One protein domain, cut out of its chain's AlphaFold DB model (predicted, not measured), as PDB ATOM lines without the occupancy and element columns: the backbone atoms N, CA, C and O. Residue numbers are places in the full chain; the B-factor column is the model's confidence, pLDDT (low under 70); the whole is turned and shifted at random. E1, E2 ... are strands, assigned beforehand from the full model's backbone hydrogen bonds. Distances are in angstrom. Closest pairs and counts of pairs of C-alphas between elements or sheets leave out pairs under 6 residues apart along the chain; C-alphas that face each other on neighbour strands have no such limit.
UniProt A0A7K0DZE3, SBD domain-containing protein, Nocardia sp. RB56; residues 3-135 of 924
ATOM      1  N   PRO A   3     -41.243  28.269 -51.342       54.38
ATOM      2  CA  PRO A   3     -41.739  29.582 -50.927       54.38
ATOM      3  C   PRO A   3     -43.172  29.472 -50.396       54.38
ATOM      4  O   PRO A   3     -44.002  28.828 -51.038       54.38
ATOM      5  N   VAL A   4     -43.455  30.092 -49.253       54.16
ATOM      6  CA  VAL A   4     -44.822  30.193 -48.721       54.16
ATOM      7  C   VAL A   4     -45.472  31.434 -49.342       54.16
ATOM      8  O   VAL A   4     -44.991  32.542 -49.137       54.16
ATOM      9  N   SER A   5     -46.530  31.260 -50.139       52.41
ATOM     10  CA  SER A   5     -47.207  32.353 -50.867       52.41
ATOM     11  C   SER A   5     -48.176  33.188 -50.019       52.41
ATOM     12  O   SER A   5     -48.780  34.125 -50.536       52.41
ATOM     13  N   ASP A   6     -48.339  32.837 -48.744       62.84
ATOM     14  CA  ASP A   6     -49.361  33.377 -47.844       62.84
ATOM     15  C   ASP A   6     -48.769  34.386 -46.836       62.84
ATOM     16  O   ASP A   6     -47.550  34.528 -46.729       62.84
ATOM     17  N   GLU A   7     -49.624  35.098 -46.086       68.81
ATOM     18  CA  GLU A   7     -49.188  36.033 -45.033       68.81
ATOM     19  C   GLU A   7     -48.390  35.310 -43.934       68.81
ATOM     20  O   GLU A   7     -48.936  34.512 -43.173       68.81
ATOM     21  N   VAL A   8     -47.099  35.625 -43.819       81.88
ATOM     22  CA  VAL A   8     -46.203  35.148 -42.757       81.88
ATOM     23  C   VAL A   8     -46.140  36.188 -41.637       81.88
ATOM     24  O   VAL A   8     -46.009  37.387 -41.905       81.88
ATOM     25  N   PHE A   9     -46.189  35.738 -40.380       86.88
ATOM     26  CA  PHE A   9     -45.974  36.607 -39.223       86.88
ATOM     27  C   PHE A   9     -44.478  36.786 -38.966       86.88
ATOM     28  O   PHE A   9     -43.761  35.799 -38.791       86.88
ATOM     29  N   VAL A  10     -44.016  38.036 -38.911       89.62
ATOM     30  CA  VAL A  10     -42.620  38.371 -38.611       89.62
ATOM     31  C   VAL A  10     -42.556  39.073 -37.260       89.62
ATOM     32  O   VAL A  10     -43.030  40.200 -37.121       89.62
ATOM     33  N   PHE A  11     -41.953  38.430 -36.263       91.75
ATOM     34  CA  PHE A  11     -41.783  38.994 -34.924       91.75
ATOM     35  C   PHE A  11     -40.354  39.487 -34.701       91.75
ATOM     36  O   PHE A  11     -39.377  38.789 -34.991       91.75
ATOM     37  N   ARG A  12     -40.222  40.677 -34.110       94.12
ATOM     38  CA  ARG A  12     -38.986  41.090 -33.433       94.12
ATOM     39  C   ARG A  12     -38.938  40.391 -32.085       94.12
ATOM     40  O   ARG A  12     -39.917  40.453 -31.346       94.12
ATOM     41  N   MET A  13     -37.813  39.753 -31.774       95.50
ATOM     42  CA  MET A  13     -37.673  38.935 -30.571       95.50
ATOM     43  C   MET A  13     -36.646  39.517 -29.609       95.50
ATOM     44  O   MET A  13     -35.636  40.095 -30.013       95.50
ATOM     45  N   TRP A  14     -36.870  39.277 -28.323       94.50
ATOM     46  CA  TRP A  14     -35.908  39.494 -27.252       94.50
ATOM     47  C   TRP A  14     -35.813  38.241 -26.391       94.50
ATOM     48  O   TRP A  14     -36.798  37.515 -26.224       94.50
ATOM     49  N   ARG A  15     -34.630  38.000 -25.830       92.94
ATOM     50  CA  ARG A  15     -34.325  36.847 -24.983       92.94
ATOM     51  C   ARG A  15     -33.631  37.298 -23.702       92.94
ATOM     52  O   ARG A  15     -32.929  38.310 -23.703       92.94
ATOM     53  N   ARG A  16     -33.802  36.539 -22.624       90.69
ATOM     54  CA  ARG A  16     -33.010  36.688 -21.396       90.69
ATOM     55  C   ARG A  16     -32.836  35.348 -20.693       90.69
ATOM     56  O   ARG A  16     -33.701  34.482 -20.792       90.69
ATOM     57  N   VAL A  17     -31.730  35.186 -19.974       87.88
ATOM     58  CA  VAL A  17     -31.538  34.046 -19.066       87.88
ATOM     59  C   VAL A  17     -32.516  34.180 -17.902       87.88
ATOM     60  O   VAL A  17     -32.764  35.296 -17.439       87.88
ATOM     61  N   TRP A  18     -33.073  33.059 -17.446       76.50
ATOM     62  CA  TRP A  18     -33.971  33.039 -16.295       76.50
ATOM     63  C   TRP A  18     -33.353  33.766 -15.088       76.50
ATOM     64  O   TRP A  18     -32.209  33.508 -14.718       76.50
ATOM     65  N   GLY A  19     -34.095  34.709 -14.503       74.56
ATOM     66  CA  GLY A  19     -33.634  35.525 -13.371       74.56
ATOM     67  C   GLY A  19     -32.797  36.759 -13.738       74.56
ATOM     68  O   GLY A  19     -32.569  37.606 -12.874       74.56
ATOM     69  N   SER A  20     -32.387  36.932 -15.000       85.06
ATOM     70  CA  SER A  20     -31.703  38.154 -15.440       85.06
ATOM     71  C   SER A  20     -32.689  39.322 -15.615       85.06
ATOM     72  O   SER A  20     -33.768  39.148 -16.191       85.06
ATOM     73  N   PRO A  21     -32.350  40.548 -15.176       80.50
ATOM     74  CA  PRO A  21     -33.186  41.719 -15.430       80.50
ATOM     75  C   PRO A  21     -33.084  42.222 -16.881       80.50
ATOM     76  O   PRO A  21     -33.975  42.939 -17.342       80.50
ATOM     77  N   GLU A  22     -32.022  41.868 -17.607       91.06
ATOM     78  CA  GLU A  22     -31.690  42.459 -18.905       91.06
ATOM     79  C   GLU A  22     -32.242  41.638 -20.080       91.06
ATOM     80  O   GLU A  22     -31.999  40.438 -20.190       91.06
ATOM     81  N   TRP A  23     -32.978  42.304 -20.978       91.81
ATOM     82  CA  TRP A  23     -33.457  41.725 -22.234       91.81
ATOM     83  C   TRP A  23     -32.489  42.037 -23.369       91.81
ATOM     84  O   TRP A  23     -32.247  43.203 -23.680       91.81
ATOM     85  N   VAL A  24     -32.020  40.999 -24.051       92.44
ATOM     86  CA  VAL A  24     -31.129  41.113 -25.207       92.44
ATOM     87  C   VAL A  24     -31.936  40.912 -26.486       92.44
ATOM     88  O   VAL A  24     -32.818  40.056 -26.546       92.44
ATOM     89  N   SER A  25     -31.664  41.711 -27.520       91.31
ATOM     90  CA  SER A  25     -32.286  41.526 -28.837       91.31
ATOM     91  C   SER A  25     -31.902  40.161 -29.415       91.31
ATOM     92  O   SER A  25     -30.720  39.832 -29.485       91.31
ATOM     93  N   GLY A  26     -32.897  39.387 -29.844       85.50
ATOM     94  CA  GLY A  26     -32.718  38.107 -30.525       85.50
ATOM     95  C   GLY A  26     -32.950  38.208 -32.038       85.50
ATOM     96  O   GLY A  26     -33.380  39.257 -32.530       85.50
ATOM     97  N   PRO A  27     -32.679  37.126 -32.789       86.81
ATOM     98  CA  PRO A  27     -33.062  37.027 -34.195       86.81
ATOM     99  C   PRO A  27     -34.583  37.131 -34.380       86.81
ATOM    100  O   PRO A  27     -35.359  36.817 -33.476       86.81
ATOM    101  N   ARG A  28     -35.014  37.584 -35.563       89.12
ATOM    102  CA  ARG A  28     -36.439  37.634 -35.921       89.12
ATOM    103  C   ARG A  28     -37.016  36.222 -35.985       89.12
ATOM    104  O   ARG A  28     -36.322  35.304 -36.405       89.12
ATOM    105  N   LEU A  29     -38.289  36.087 -35.622       90.56
ATOM    106  CA  LEU A  29     -39.048  34.853 -35.800       90.56
ATOM    107  C   LEU A  29     -39.993  35.006 -36.992       90.56
ATOM    108  O   LEU A  29     -40.849  35.894 -36.978       90.56
ATOM    109  N   LEU A  30     -39.860  34.137 -37.992       88.69
ATOM    110  CA  LEU A  30     -40.848  33.981 -39.060       88.69
ATOM    111  C   LEU A  30     -41.726  32.778 -38.731       88.69
ATOM    112  O   LEU A  30     -41.209  31.689 -38.475       88.69
ATOM    113  N   LEU A  31     -43.041  32.978 -38.751       89.25
ATOM    114  CA  LEU A  31     -44.007  31.971 -38.335       89.25
ATOM    115  C   LEU A  31     -45.169  31.847 -39.325       89.25
ATOM    116  O   LEU A  31     -45.870  32.819 -39.611       89.25
ATOM    117  N   TYR A  32     -45.412  30.618 -39.770       86.38
ATOM    118  CA  TYR A  32     -46.644  30.171 -40.405       86.38
ATOM    119  C   TYR A  32     -46.908  28.711 -40.022       86.38
ATOM    120  O   TYR A  32     -46.051  27.850 -40.210       86.38
ATOM    121  N   VAL A  33     -48.106  28.418 -39.528       86.38
ATOM    122  CA  VAL A  33     -48.583  27.051 -39.287       86.38
ATOM    123  C   VAL A  33     -50.068  27.024 -39.632       86.38
ATOM    124  O   VAL A  33     -50.838  27.755 -39.014       86.38
ATOM    125  N   GLY A  34     -50.484  26.223 -40.613       79.06
ATOM    126  CA  GLY A  34     -51.901  26.154 -40.987       79.06
ATOM    127  C   GLY A  34     -52.199  25.324 -42.231       79.06
ATOM    128  O   GLY A  34     -51.283  24.924 -42.952       79.06
ATOM    129  N   ASP A  35     -53.496  25.094 -42.479       70.44
ATOM    130  CA  ASP A  35     -53.974  24.186 -43.533       70.44
ATOM    131  C   ASP A  35     -54.468  24.886 -44.816       70.44
ATOM    132  O   ASP A  35     -55.389  24.422 -45.492       70.44
ATOM    133  N   GLY A  36     -53.924  26.066 -45.121       58.50
ATOM    134  CA  GLY A  36     -54.341  26.886 -46.266       58.50
ATOM    135  C   GLY A  36     -55.375  27.975 -45.958       58.50
ATOM    136  O   GLY A  36     -55.571  28.842 -46.803       58.50
ATOM    137  N   ASP A  37     -55.952  27.996 -44.750       53.66
ATOM    138  CA  ASP A  37     -56.605  29.176 -44.164       53.66
ATOM    139  C   ASP A  37     -55.742  29.678 -42.988       53.66
ATOM    140  O   ASP A  37     -55.409  28.880 -42.103       53.66
ATOM    141  N   PRO A  38     -55.355  30.968 -42.940       52.28
ATOM    142  CA  PRO A  38     -54.454  31.502 -41.924       52.28
ATOM    143  C   PRO A  38     -55.184  31.646 -40.583       52.28
ATOM    144  O   PRO A  38     -55.612  32.730 -40.186       52.28
ATOM    145  N   VAL A  39     -55.348  30.541 -39.863       59.00
ATOM    146  CA  VAL A  39     -55.762  30.588 -38.462       59.00
ATOM    147  C   VAL A  39     -54.523  30.888 -37.632       59.00
ATOM    148  O   VAL A  39     -53.615  30.069 -37.531       59.00
ATOM    149  N   ALA A  40     -54.490  32.081 -37.043       72.50
ATOM    150  CA  ALA A  40     -53.447  32.475 -36.107       72.50
ATOM    151  C   ALA A  40     -53.356  31.458 -34.950       72.50
ATOM    152  O   ALA A  40     -54.369  31.228 -34.279       72.50
ATOM    153  N   PRO A  41     -52.188  30.840 -34.704       86.25
ATOM    154  CA  PRO A  41     -52.041  29.902 -33.602       86.25
ATOM    155  C   PRO A  41     -52.097  30.644 -32.260       86.25
ATOM    156  O   PRO A  41     -51.532  31.724 -32.109       86.25
ATOM    157  N   ALA A  42     -52.750  30.046 -31.267       87.56
ATOM    158  CA  ALA A  42     -52.740  30.536 -29.889       87.56
ATOM    159  C   ALA A  42     -51.422  30.180 -29.182       87.56
ATOM    160  O   ALA A  42     -50.890  30.968 -28.400       87.56
ATOM    161  N   GLN A  43     -50.874  29.002 -29.485       92.00
ATOM    162  CA  GLN A  43     -49.576  28.548 -29.001       92.00
ATOM    163  C   GLN A  43     -48.855  27.779 -30.104       92.00
ATOM    164  O   GLN A  43     -49.484  27.033 -30.855       92.00
ATOM    165  N   VAL A  44     -47.534  27.932 -30.163       93.75
ATOM    166  CA  VAL A  44     -46.654  27.101 -30.988       93.75
ATOM    167  C   VAL A  44     -45.459  26.668 -30.153       93.75
ATOM    168  O   VAL A  44     -44.813  27.494 -29.507       93.75
ATOM    169  N   SER A  45     -45.146  25.381 -30.182       93.75
ATOM    170  CA  SER A  45     -43.882  24.834 -29.701       93.75
ATOM    171  C   SER A  45     -43.178  24.079 -30.809       93.75
ATOM    172  O   SER A  45     -43.803  23.473 -31.669       93.75
ATOM    173  N   TRP A  46     -41.856  24.136 -30.811       93.81
ATOM    174  CA  TRP A  46     -41.047  23.418 -31.778       93.81
ATOM    175  C   TRP A  46     -39.761  22.941 -31.135       93.81
ATOM    176  O   TRP A  46     -39.232  23.557 -30.204       93.81
ATOM    177  N   THR A  47     -39.247  21.840 -31.661       89.69
ATOM    178  CA  THR A  47     -37.891  21.391 -31.366       89.69
ATOM    179  C   THR A  47     -37.047  21.569 -32.610       89.69
ATOM    180  O   THR A  47     -37.480  21.191 -33.703       89.69
ATOM    181  N   THR A  48     -35.842  22.107 -32.470       85.19
ATOM    182  CA  THR A  48     -34.868  22.085 -33.561       85.19
ATOM    183  C   THR A  48     -34.218  20.706 -33.660       85.19
ATOM    184  O   THR A  48     -34.322  19.890 -32.738       85.19
ATOM    185  N   ARG A  49     -33.538  20.420 -34.771       73.06
ATOM    186  CA  ARG A  49     -32.781  19.162 -34.930       73.06
ATOM    187  C   ARG A  49     -31.542  19.095 -34.036       73.06
ATOM    188  O   ARG A  49     -31.027  18.012 -33.803       73.06
ATOM    189  N   GLU A  50     -31.125  20.227 -33.478       71.69
ATOM    190  CA  GLU A  50     -30.069  20.329 -32.462       71.69
ATOM    191  C   GLU A  50     -30.596  20.098 -31.031       71.69
ATOM    192  O   GLU A  50     -29.855  20.238 -30.062       71.69
ATOM    193  N   GLY A  51     -31.883  19.762 -30.877       75.69
ATOM    194  CA  GLY A  51     -32.505  19.491 -29.579       75.69
ATOM    195  C   GLY A  51     -32.947  20.740 -28.815       75.69
ATOM    196  O   GLY A  51     -33.433  20.617 -27.693       75.69
ATOM    197  N   ILE A  52     -32.839  21.934 -29.410       84.44
ATOM    198  CA  ILE A  52     -33.325  23.173 -28.793       84.44
ATOM    199  C   ILE A  52     -34.846  23.147 -28.778       84.44
ATOM    200  O   ILE A  52     -35.480  22.997 -29.824       84.44
ATOM    201  N   ARG A  53     -35.446  23.331 -27.605       90.75
ATOM    202  CA  ARG A  53     -36.905  23.328 -27.442       90.75
ATOM    203  C   ARG A  53     -37.392  24.747 -27.237       90.75
ATOM    204  O   ARG A  53     -36.850  25.471 -26.412       90.75
ATOM    205  N   SER A  54     -38.404  25.162 -27.982       93.06
ATOM    206  CA  SER A  54     -39.005  26.489 -27.861       93.06
ATOM    207  C   SER A  54     -40.517  26.382 -27.782       93.06
ATOM    208  O   SER A  54     -41.117  25.518 -28.414       93.06
ATOM    209  N   ALA A  55     -41.136  27.263 -27.006       94.56
ATOM    210  CA  ALA A  55     -42.583  27.383 -26.909       94.56
ATOM    211  C   ALA A  55     -42.967  28.852 -26.753       94.56
ATOM    212  O   ALA A  55     -42.398  29.543 -25.908       94.56
ATOM    213  N   LEU A  56     -43.942  29.311 -27.534       95.75
ATOM    214  CA  LEU A  56     -44.496  30.661 -27.496       95.75
ATOM    215  C   LEU A  56     -46.020  30.600 -27.414       95.75
ATOM    216  O   LEU A  56     -46.659  29.870 -28.172       95.75
ATOM    217  N   GLY A  57     -46.588  31.397 -26.514       92.06
ATOM    218  CA  GLY A  57     -47.994  31.785 -26.546       92.06
ATOM    219  C   GLY A  57     -48.141  33.140 -27.234       92.06
ATOM    220  O   GLY A  57     -47.296  34.023 -27.053       92.06
ATOM    221  N   PHE A  58     -49.206  33.305 -28.012       92.75
ATOM    222  CA  PHE A  58     -49.488  34.523 -28.765       92.75
ATOM    223  C   PHE A  58     -50.688  35.261 -28.175       92.75
ATOM    224  O   PHE A  58     -51.658  34.650 -27.721       92.75
ATOM    225  N   ALA A  59     -50.633  36.592 -28.190       87.31
ATOM    226  CA  ALA A  59     -51.808  37.407 -27.917       87.31
ATOM    227  C   ALA A  59     -52.903  37.106 -28.963       87.31
ATOM    228  O   ALA A  59     -52.569  36.851 -30.122       87.31
ATOM    229  N   PRO A  60     -54.203  37.175 -28.613       83.50
ATOM    230  CA  PRO A  60     -55.289  36.871 -29.552       83.50
ATOM    231  C   PRO A  60     -55.280  37.699 -30.849       83.50
ATOM    232  O   PRO A  60     -55.819  37.263 -31.862       83.50
ATOM    233  N   ASP A  61     -54.678  38.891 -30.830       85.06
ATOM    234  CA  ASP A  61     -54.516  39.780 -31.987       85.06
ATOM    235  C   ASP A  61     -53.190  39.572 -32.754       85.06
ATOM    236  O   ASP A  61     -52.927  40.259 -33.745       85.06
ATOM    237  N   MET A  62     -52.367  38.613 -32.315       86.88
ATOM    238  CA  MET A  62     -51.021  38.304 -32.812       86.88
ATOM    239  C   MET A  62     -50.017  39.459 -32.706       86.88
ATOM    240  O   MET A  62     -48.971  39.408 -33.348       86.88
ATOM    241  N   THR A  63     -50.288  40.500 -31.911       91.12
ATOM    242  CA  THR A  63     -49.386  41.664 -31.795       91.12
ATOM    243  C   THR A  63     -48.160  41.392 -30.932       91.12
ATOM    244  O   THR A  63     -47.130  42.047 -31.095       91.12
ATOM    245  N   SER A  64     -48.246  40.417 -30.028       91.06
ATOM    246  CA  SER A  64     -47.161  40.042 -29.128       91.06
ATOM    247  C   SER A  64     -47.146  38.545 -28.839       91.06
ATOM    248  O   SER A  64     -48.152  37.847 -28.997       91.06
ATOM    249  N   CYS A  65     -45.987  38.053 -28.419       94.75
ATOM    250  CA  CYS A  65     -45.808  36.689 -27.947       94.75
ATOM    251  C   CYS A  65     -44.863  36.635 -26.746       94.75
ATOM    252  O   CYS A  65     -44.024  37.518 -26.545       94.75
ATOM    253  N   TYR A  66     -44.999  35.584 -25.945       93.06
ATOM    254  CA  TYR A  66     -44.131  35.319 -24.804       93.06
ATOM    255  C   TYR A  66     -43.977  33.815 -24.598       93.06
ATOM    256  O   TYR A  66     -44.903  33.042 -24.853       93.06
ATOM    257  N   GLY A  67     -42.815  33.384 -24.123       93.81
ATOM    258  CA  GLY A  67     -42.601  31.984 -23.802       93.81
ATOM    259  C   GLY A  67     -41.173  31.655 -23.406       93.81
ATOM    260  O   GLY A  67     -40.473  32.479 -22.817       93.81
ATOM    261  N   ARG A  68     -40.756  30.422 -23.693       92.81
ATOM    262  CA  ARG A  68     -39.501  29.849 -23.194       92.81
ATOM    263  C   ARG A  68     -38.713  29.139 -24.282       92.81
ATOM    264  O   ARG A  68     -39.295  28.602 -25.225       92.81
ATOM    265  N   ARG A  69     -37.400  29.099 -24.097       90.62
ATOM    266  CA  ARG A  69     -36.442  28.356 -24.916       90.62
ATOM    267  C   ARG A  69     -35.491  27.589 -24.010       90.62
ATOM    268  O   ARG A  69     -35.033  28.134 -23.015       90.62
ATOM    269  N   GLU A  70     -35.196  26.350 -24.361       89.25
ATOM    270  CA  GLU A  70     -34.284  25.472 -23.637       89.25
ATOM    271  C   GLU A  70     -33.114  25.095 -24.547       89.25
ATOM    272  O   GLU A  70     -33.322  24.536 -25.627       89.25
ATOM    273  N   VAL A  71     -31.892  25.425 -24.123       83.06
ATOM    274  CA  VAL A  71     -30.649  25.170 -24.866       83.06
ATOM    275  C   VAL A  71     -29.661  24.503 -23.916       83.06
ATOM    276  O   VAL A  71     -29.263  25.114 -22.928       83.06
ATOM    277  N   GLY A  72     -29.280  23.253 -24.188       69.62
ATOM    278  CA  GLY A  72     -28.311  22.526 -23.353       69.62
ATOM    279  C   GLY A  72     -28.721  22.410 -21.878       69.62
ATOM    280  O   GLY A  72     -27.869  22.517 -21.005       69.62
ATOM    281  N   GLY A  73     -30.026  22.274 -21.597       68.50
ATOM    282  CA  GLY A  73     -30.590  22.210 -20.241       68.50
ATOM    283  C   GLY A  73     -30.805  23.566 -19.551       68.50
ATOM    284  O   GLY A  73     -31.441  23.622 -18.503       68.50
ATOM    285  N   ALA A  74     -30.334  24.675 -20.132       79.56
ATOM    286  CA  ALA A  74     -30.578  26.015 -19.606       79.56
ATOM    287  C   ALA A  74     -31.869  26.619 -20.178       79.56
ATOM    288  O   ALA A  74     -32.103  26.580 -21.389       79.56
ATOM    289  N   VAL A  75     -32.678  27.243 -19.315       86.69
ATOM    290  CA  VAL A  75     -33.941  27.895 -19.697       86.69
ATOM    291  C   VAL A  75     -33.747  29.403 -19.893       86.69
ATOM    292  O   VAL A  75     -33.216  30.111 -19.036       86.69
ATOM    293  N   GLN A  76     -34.229  29.905 -21.027       90.50
ATOM    294  CA  GLN A  76     -34.305  31.320 -21.378       90.50
ATOM    295  C   GLN A  76     -35.762  31.741 -21.570       90.50
ATOM    296  O   GLN A  76     -36.573  31.006 -22.139       90.50
ATOM    297  N   GLU A  77     -36.084  32.955 -21.142       91.94
ATOM    298  CA  GLU A  77     -37.356  33.598 -21.460       91.94
ATOM    299  C   GLU A  77     -37.265  34.288 -22.821       91.94
ATOM    300  O   GLU A  77     -36.241  34.881 -23.176       91.94
ATOM    301  N   MET A  78     -38.364  34.246 -23.567       94.31
ATOM    302  CA  MET A  78     -38.511  34.913 -24.852       94.31
ATOM    303  C   MET A  78     -39.747  35.799 -24.845       94.31
ATOM    304  O   MET A  78     -40.796  35.419 -24.327       94.31
ATOM    305  N   ARG A  79     -39.640  36.957 -25.489       94.06
ATOM    306  CA  ARG A  79     -40.791  37.795 -25.830       94.06
ATOM    307  C   ARG A  79     -40.642  38.322 -27.243       94.06
ATOM    308  O   ARG A  79     -39.517  38.491 -27.714       94.06
ATOM    309  N   GLY A  80     -41.754  38.631 -27.887       94.94
ATOM    310  CA  GLY A  80     -41.734  39.224 -29.211       94.94
ATOM    311  C   GLY A  80     -42.892  40.166 -29.468       94.94
ATOM    312  O   GLY A  80     -43.947  40.070 -28.845       94.94
ATOM    313  N   GLU A  81     -42.669  41.065 -30.414       94.94
ATOM    314  CA  GLU A  81     -43.648  42.014 -30.937       94.94
ATOM    315  C   GLU A  81     -43.735  41.832 -32.449       94.94
ATOM    316  O   GLU A  81     -42.708  41.669 -33.116       94.94
ATOM    317  N   LEU A  82     -44.951  41.848 -32.987       91.94
ATOM    318  CA  LEU A  82     -45.179  41.747 -34.423       91.94
ATOM    319  C   LEU A  82     -44.574  42.971 -35.126       91.94
ATOM    320  O   LEU A  82     -44.927  44.107 -34.820       91.94
ATOM    321  N   ASP A  83     -43.657  42.730 -36.061       87.81
ATOM    322  CA  ASP A  83     -43.029  43.764 -36.891       87.81
ATOM    323  C   ASP A  83     -43.892  44.031 -38.126       87.81
ATOM    324  O   ASP A  83     -44.305  45.160 -38.384       87.81
ATOM    325  N   GLU A  84     -44.203  42.965 -38.868       83.88
ATOM    326  CA  GLU A  84     -44.957  43.022 -40.116       83.88
ATOM    327  C   GLU A  84     -45.678  41.699 -40.416       83.88
ATOM    328  O   GLU A  84     -45.329  40.632 -39.901       83.88
ATOM    329  N   ARG A  85     -46.690  41.786 -41.288       78.44
ATOM    330  CA  ARG A  85     -47.261  40.645 -42.012       78.44
ATOM    331  C   ARG A  85     -46.835  40.784 -43.461       78.44
ATOM    332  O   ARG A  85     -47.137  41.799 -44.086       78.44
ATOM    333  N   SER A  86     -46.101  39.808 -43.975       65.50
ATOM    334  CA  SER A  86     -45.502  39.893 -45.307       65.50
ATOM    335  C   SER A  86     -45.800  38.631 -46.106       65.50
ATOM    336  O   SER A  86     -45.723  37.526 -45.568       65.50
ATOM    337  N   ALA A  87     -46.125  38.792 -47.392       57.12
ATOM    338  CA  ALA A  87     -46.054  37.701 -48.356       57.12
ATOM    339  C   ALA A  87     -44.567  37.430 -48.574       57.12
ATOM    340  O   ALA A  87     -43.883  38.142 -49.311       57.12
ATOM    341  N   ALA A  88     -44.026  36.476 -47.829       50.78
ATOM    342  CA  ALA A  88     -42.597  36.261 -47.798       50.78
ATOM    343  C   ALA A  88     -42.154  35.530 -49.073       50.78
ATOM    344  O   ALA A  88     -41.875  34.336 -49.051       50.78
ATOM    345  N   GLU A  89     -42.014  36.261 -50.187       48.50
ATOM    346  CA  GLU A  89     -41.555  35.734 -51.486       48.50
ATOM    347  C   GLU A  89     -40.192  35.008 -51.395       48.50
ATOM    348  O   GLU A  89     -39.803  34.271 -52.302       48.50
ATOM    349  N   SER A  90     -39.465  35.180 -50.283       49.88
ATOM    350  CA  SER A  90     -38.182  34.536 -49.997       49.88
ATOM    351  C   SER A  90     -38.182  33.537 -48.831       49.88
ATOM    352  O   SER A  90     -37.212  32.782 -48.725       49.88
ATOM    353  N   ALA A  91     -39.224  33.476 -47.988       60.66
ATOM    354  CA  ALA A  91     -39.243  32.550 -46.854       60.66
ATOM    355  C   ALA A  91     -39.716  31.170 -47.306       60.66
ATOM    356  O   ALA A  91     -40.761  31.020 -47.945       60.66
ATOM    357  N   ARG A  92     -38.911  30.151 -47.001       65.75
ATOM    358  CA  ARG A  92     -39.162  28.786 -47.450       65.75
ATOM    359  C   ARG A  92     -39.577  27.905 -46.286       65.75
ATOM    360  O   ARG A  92     -38.837  27.775 -45.322       65.75
ATOM    361  N   GLY A  93     -40.745  27.290 -46.414       76.94
ATOM    362  CA  GLY A  93     -41.296  26.344 -45.451       76.94
ATOM    363  C   GLY A  93     -41.438  24.943 -46.039       76.94
ATOM    364  O   GLY A  93     -41.011  24.654 -47.169       76.94
ATOM    365  N   TYR A  94     -42.062  24.073 -45.259       82.62
ATOM    366  CA  TYR A  94     -42.539  22.777 -45.712       82.62
ATOM    367  C   TYR A  94     -44.017  22.859 -46.061       82.62
ATOM    368  O   TYR A  94     -44.797  23.518 -45.378       82.62
ATOM    369  N   GLU A  95     -44.381  22.171 -47.130       85.75
ATOM    370  CA  GLU A  95     -45.750  22.033 -47.596       85.75
ATOM    371  C   GLU A  95     -46.002  20.538 -47.789       85.75
ATOM    372  O   GLU A  95     -45.218  19.870 -48.474       85.75
ATOM    373  N   PHE A  96     -47.044  20.013 -47.148       87.25
ATOM    374  CA  PHE A  96     -47.373  18.592 -47.134       87.25
ATOM    375  C   PHE A  96     -48.790  18.357 -47.645       87.25
ATOM    376  O   PHE A  96     -49.727  18.994 -47.167       87.25
ATOM    377  N   ASP A  97     -48.945  17.388 -48.542       87.81
ATOM    378  CA  ASP A  97     -50.234  16.742 -48.772       87.81
ATOM    379  C   ASP A  97     -50.468  15.793 -47.600       87.81
ATOM    380  O   ASP A  97     -49.647  14.906 -47.350       87.81
ATOM    381  N   THR A  98     -51.534  16.024 -46.838       88.12
ATOM    382  CA  THR A  98     -51.768  15.322 -45.574       88.12
ATOM    383  C   THR A  98     -52.934  14.359 -45.635       88.12
ATOM    384  O   THR A  98     -53.866  14.514 -46.423       88.12
ATOM    385  N   GLU A  99     -52.887  13.368 -44.753       88.75
ATOM    386  CA  GLU A  99     -53.911  12.354 -44.580       88.75
ATOM    387  C   GLU A  99     -54.165  12.105 -43.090       88.75
ATOM    388  O   GLU A  99     -53.247  12.154 -42.263       88.75
ATOM    389  N   THR A 100     -55.413  11.794 -42.748       86.12
ATOM    390  CA  THR A 100     -55.823  11.335 -41.417       86.12
ATOM    391  C   THR A 100     -56.330   9.905 -41.467       86.12
ATOM    392  O   THR A 100     -56.974   9.502 -42.437       86.12
ATOM    393  N   ALA A 101     -56.083   9.146 -40.404       79.06
ATOM    394  CA  ALA A 101     -56.593   7.785 -40.307       79.06
ATOM    395  C   ALA A 101     -58.113   7.756 -40.072       79.06
ATOM    396  O   ALA A 101     -58.642   8.462 -39.209       79.06
ATOM    397  N   VAL A 102     -58.790   6.878 -40.808       77.50
ATOM    398  CA  VAL A 102     -60.221   6.573 -40.692       77.50
ATOM    399  C   VAL A 102     -60.435   5.060 -40.635       77.50
ATOM    400  O   VAL A 102     -59.525   4.268 -40.891       77.50
ATOM    401  N   ALA A 103     -61.652   4.627 -40.300       59.62
ATOM    402  CA  ALA A 103     -61.997   3.209 -40.310       59.62
ATOM    403  C   ALA A 103     -61.838   2.628 -41.730       59.62
ATOM    404  O   ALA A 103     -62.658   2.887 -42.605       59.62
ATOM    405  N   GLY A 104     -60.777   1.844 -41.947       59.31
ATOM    406  CA  GLY A 104     -60.475   1.203 -43.232       59.31
ATOM    407  C   GLY A 104     -59.329   1.823 -44.038       59.31
ATOM    408  O   GLY A 104     -59.067   1.337 -45.135       59.31
ATOM    409  N   GLY A 105     -58.622   2.842 -43.527       78.31
ATOM    410  CA  GLY A 105     -57.435   3.380 -44.201       78.31
ATOM    411  C   GLY A 105     -57.124   4.838 -43.876       78.31
ATOM    412  O   GLY A 105     -57.293   5.291 -42.745       78.31
ATOM    413  N   TRP A 106     -56.642   5.559 -44.886       84.19
ATOM    414  CA  TRP A 106     -56.255   6.965 -44.812       84.19
ATOM    415  C   TRP A 106     -57.134   7.796 -45.744       84.19
ATOM    416  O   TRP A 106     -57.390   7.396 -46.878       84.19
ATOM    417  N   GLU A 107     -57.587   8.947 -45.261       87.25
ATOM    418  CA  GLU A 107     -58.335   9.930 -46.045       87.25
ATOM    419  C   GLU A 107     -57.554  11.237 -46.137       87.25
ATOM    420  O   GLU A 107     -56.916  11.653 -45.169       87.25
ATOM    421  N   ALA A 108     -57.632  11.900 -47.291       87.38
ATOM    422  CA  ALA A 108     -56.983  13.184 -47.517       87.38
ATOM    423  C   ALA A 108     -57.489  14.241 -46.521       87.38
ATOM    424  O   ALA A 108     -58.688  14.500 -46.413       87.38
ATOM    425  N   ALA A 109     -56.554  14.877 -45.824       83.81
ATOM    426  CA  ALA A 109     -56.797  15.841 -44.755       83.81
ATOM    427  C   ALA A 109     -56.382  17.274 -45.129       83.81
ATOM    428  O   ALA A 109     -56.340  18.160 -44.274       83.81
ATOM    429  N   GLY A 110     -56.134  17.506 -46.419       83.88
ATOM    430  CA  GLY A 110     -55.771  18.807 -46.965       83.88
ATOM    431  C   GLY A 110     -54.269  19.064 -46.933       83.88
ATOM    432  O   GLY A 110     -53.456  18.144 -46.850       83.88
ATOM    433  N   LEU A 111     -53.910  20.335 -47.043       86.62
ATOM    434  CA  LEU A 111     -52.544  20.794 -47.251       86.62
ATOM    435  C   LEU A 111     -52.022  21.402 -45.958       86.62
ATOM    436  O   LEU A 111     -52.604  22.377 -45.515       86.62
ATOM    437  N   LEU A 112     -50.939  20.887 -45.376       87.56
ATOM    438  CA  LEU A 112     -50.301  21.496 -44.204       87.56
ATOM    439  C   LEU A 112     -49.092  22.320 -44.637       87.56
ATOM    440  O   LEU A 112     -48.187  21.800 -45.292       87.56
ATOM    441  N   ARG A 113     -49.024  23.576 -44.197       85.75
ATOM    442  CA  ARG A 113     -47.859  24.447 -44.393       85.75
ATOM    443  C   ARG A 113     -47.217  24.791 -43.058       85.75
ATOM    444  O   ARG A 113     -47.895  25.236 -42.132       85.75
ATOM    445  N   LEU A 114     -45.900  24.608 -42.981       87.25
ATOM    446  CA  LEU A 114     -45.081  24.881 -41.803       87.25
ATOM    447  C   LEU A 114     -43.889  25.762 -42.178       87.25
ATOM    448  O   LEU A 114     -43.036  25.370 -42.974       87.25
ATOM    449  N   LEU A 115     -43.791  26.923 -41.547       86.69
ATOM    450  CA  LEU A 115     -42.633  27.805 -41.570       86.69
ATOM    451  C   LEU A 115     -42.366  28.257 -40.140       86.69
ATOM    452  O   LEU A 115     -43.153  28.999 -39.561       86.69
ATOM    453  N   ILE A 116     -41.249  27.808 -39.581       88.50
ATOM    454  CA  ILE A 116     -40.712  28.344 -38.335       88.50
ATOM    455  C   ILE A 116     -39.232  28.584 -38.588       88.50
ATOM    456  O   ILE A 116     -38.474  27.634 -38.781       88.50
ATOM    457  N   ASP A 117     -38.843  29.851 -38.627       86.19
ATOM    458  CA  ASP A 117     -37.445  30.268 -38.688       86.19
ATOM    459  C   ASP A 117     -37.173  31.161 -37.483       86.19
ATOM    460  O   ASP A 117     -37.656  32.291 -37.415       86.19
ATOM    461  N   ASP A 118     -36.455  30.611 -36.505       85.19
ATOM    462  CA  ASP A 118     -36.064  31.297 -35.275       85.19
ATOM    463  C   ASP A 118     -34.664  31.929 -35.364       85.19
ATOM    464  O   ASP A 118     -34.137  32.381 -34.344       85.19
ATOM    465  N   GLY A 119     -34.070  31.943 -36.566       75.69
ATOM    466  CA  GLY A 119     -32.784  32.549 -36.900       75.69
ATOM    467  C   GLY A 119     -31.541  31.830 -36.378       75.69
ATOM    468  O   GLY A 119     -30.436  32.262 -36.703       75.69
ATOM    469  N   ASP A 120     -31.686  30.731 -35.631       68.69
ATOM    470  CA  ASP A 120     -30.548  29.991 -35.067       68.69
ATOM    471  C   ASP A 120     -30.063  28.856 -35.995       68.69
ATOM    472  O   ASP A 120     -29.060  28.204 -35.722       68.69
ATOM    473  N   GLY A 121     -30.729  28.622 -37.134       60.41
ATOM    474  CA  GLY A 121     -30.234  27.757 -38.218       60.41
ATOM    475  C   GLY A 121     -30.307  26.241 -37.976       60.41
ATOM    476  O   GLY A 121     -30.108  25.472 -38.924       60.41
ATOM    477  N   GLY A 122     -30.665  25.807 -36.761       63.88
ATOM    478  CA  GLY A 122     -30.762  24.393 -36.366       63.88
ATOM    479  C   GLY A 122     -31.880  23.596 -37.053       63.88
ATOM    480  O   GLY A 122     -31.919  22.374 -36.933       63.88
ATOM    481  N   GLY A 123     -32.772  24.268 -37.792       76.06
ATOM    482  CA  GLY A 123     -33.855  23.654 -38.559       76.06
ATOM    483  C   GLY A 123     -34.917  22.986 -37.683       76.06
ATOM    484  O   GLY A 123     -34.639  22.411 -36.635       76.06
ATOM    485  N   VAL A 124     -36.173  23.040 -38.107       83.88
ATOM    486  CA  VAL A 124     -37.276  22.428 -37.359       83.88
ATOM    487  C   VAL A 124     -37.187  20.898 -37.429       83.88
ATOM    488  O   VAL A 124     -36.923  20.331 -38.491       83.88
ATOM    489  N   ASN A 125     -37.409  20.235 -36.295       85.44
ATOM    490  CA  ASN A 125     -37.531  18.782 -36.178       85.44
ATOM    491  C   ASN A 125     -38.969  18.357 -35.883       85.44
ATOM    492  O   ASN A 125     -39.489  17.451 -36.522       85.44
ATOM    493  N   SER A 126     -39.620  19.026 -34.935       88.94
ATOM    494  CA  SER A 126     -41.028  18.804 -34.620       88.94
ATOM    495  C   SER A 126     -41.718  20.127 -34.334       88.94
ATOM    496  O   SER A 126     -41.066  21.087 -33.913       88.94
ATOM    497  N   VAL A 127     -43.019  20.178 -34.602       91.88
ATOM    498  CA  VAL A 127     -43.879  21.334 -34.362       91.88
ATOM    499  C   VAL A 127     -45.160  20.862 -33.712       91.88
ATOM    500  O   VAL A 127     -45.820  19.954 -34.211       91.88
ATOM    501  N   GLU A 128     -45.550  21.549 -32.652       92.38
ATOM    502  CA  GLU A 128     -46.868  21.447 -32.058       92.38
ATOM    503  C   GLU A 128     -47.512  22.823 -32.052       92.38
ATOM    504  O   GLU A 128     -46.857  23.841 -31.818       92.38
ATOM    505  N   TRP A 129     -48.806  22.869 -32.320       92.44
ATOM    506  CA  TRP A 129     -49.552  24.113 -32.319       92.44
ATOM    507  C   TRP A 129     -50.956  23.899 -31.790       92.44
ATOM    508  O   TRP A 129     -51.536  22.817 -31.916       92.44
ATOM    509  N   SER A 130     -51.519  24.960 -31.223       90.12
ATOM    510  CA  SER A 130     -52.927  25.013 -30.863       90.12
ATOM    511  C   SER A 130     -53.607  26.224 -31.485       90.12
ATOM    512  O   SER A 130     -53.020  27.299 -31.615       90.12
ATOM    513  N   GLY A 131     -54.855  26.039 -31.904       85.19
ATOM    514  CA  GLY A 131     -55.719  27.113 -32.377       85.19
ATOM    515  C   GLY A 131     -56.504  27.764 -31.229       85.19
ATOM    516  O   GLY A 131     -56.720  27.126 -30.195       85.19
ATOM    517  N   PRO A 132     -57.034  28.986 -31.413       77.56
ATOM    518  CA  PRO A 132     -57.858  29.672 -30.408       77.56
ATOM    519  C   PRO A 132     -59.133  28.905 -30.027       77.56
ATOM    520  O   PRO A 132     -59.670  29.087 -28.940       77.56
ATOM    521  N   ALA A 133     -59.616  28.037 -30.922       79.56
ATOM    522  CA  ALA A 133     -60.785  27.189 -30.708       79.56
ATOM    523  C   ALA A 133     -60.482  25.895 -29.920       79.56
ATOM    524  O   ALA A 133     -61.405  25.143 -29.623       79.56
ATOM    525  N   GLY A 134     -59.215  25.622 -29.573       76.06
ATOM    526  CA  GLY A 134     -58.796  24.409 -28.856       76.06
ATOM    527  C   GLY A 134     -58.394  23.229 -29.751       76.06
ATOM    528  O   GLY A 134     -58.124  22.138 -29.242       76.06
ATOM    529  N   ASP A 135     -58.336  23.437 -31.070       85.31
ATOM    530  CA  ASP A 135     -57.728  22.487 -32.004       85.31
ATOM    531  C   ASP A 135     -56.226  22.359 -31.721       85.31
ATOM    532  O   ASP A 135     -55.576  23.356 -31.414       85.31
TER     533      ASP A 135
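AT A GLANCE: This is residues 3 to 135 of the 924 residues of the protein "SBD domain-containing protein" of Nocardia sp. RB56 (UniProt A0A7K0DZE3). What does the model look like at first sight? One sheet of nine strands curls round like part of a barrel, nearly closed where edge strand E9 comes near E2 and E8, and the hairpin of E7 and E8 runs out from this body as a long arm. It is a folded sheet, bent back on itself into two leaves: E7, E8, E2 and E1 face E5, E4, E3 and E9, with E6 as the hinge. What is it made of? The printed part has 133 residues with nine named strands, E1 to E9 along the chain, and no named helix, so the class is all strand; across the sheet the order is E7, E8, E2, E1, E6, E5, E4, E3, E9, all antiparallel. How large is it? It is compact, with a radius of gyration of the C-alphas of 15.6 A, yet elongated, spanning 55 by 31 by 28 A.

HOW THE PARTS SIT: How do the first strands pair? E1, residues 7 to 17, and E2, residues 29 to 34, form an antiparallel hairpin at 130 degrees, with N 11 and O 29 2.9 A apart. What follows? E3, residues 43 to 48, E4, residues 53 to 58, E5, residues 64 to 71, and E6, residues 74 to 87, form a meander, each strand the antiparallel neighbour of the one before; N 46 and O 54, N 68 and O 55, and N 76 and O 69 are 2.9, 2.9 and 2.8 A apart. E6 bends by 73 degrees at residue 84 and is antiparallel to E1, with N 14 and O 79 2.8 A apart. Where does the next hairpin go? E7, residues 92 to 102, and E8, residues 105 to 117, are antiparallel at 155 degrees, with N 98 and O 110 2.9 A apart. E8 bends by 65 degrees at residue 108 and is antiparallel to E2, with N 115 and O 32 2.8 A apart. Where is the last strand? E9, residues 124 to 130, is antiparallel to E3, with N 45 and O 128 2.8 A apart. Its closest C-alphas to E8 are those of Val 124 and Ile 116, 6.9 A, while edge strands E7 and E9 are apart.

IN THESE COORDINATES: Where do the strands begin and end? C-alpha 7 of E1 is at (-49.188, 36.033, -45.033), and C-alpha 130 of E9 is at (-52.927, 25.013, -30.863). Which are longest? From first to last C-alpha E6 measures 34.7 A, E8 34.0 A, E1 31.5 A and E7 31.3 A.

THE WHOLE: What is farthest apart? The C-alphas of Pro 21 and Gly 104 are 56.2 A apart, and the printed part has no cut. Which link is long? That from E1 to E2, of 11 residues. Where is confidence low? The mean pLDDT of the printed part is 82.1, and 23 residues are under 70, among them 3 to 7 and 86 to 92.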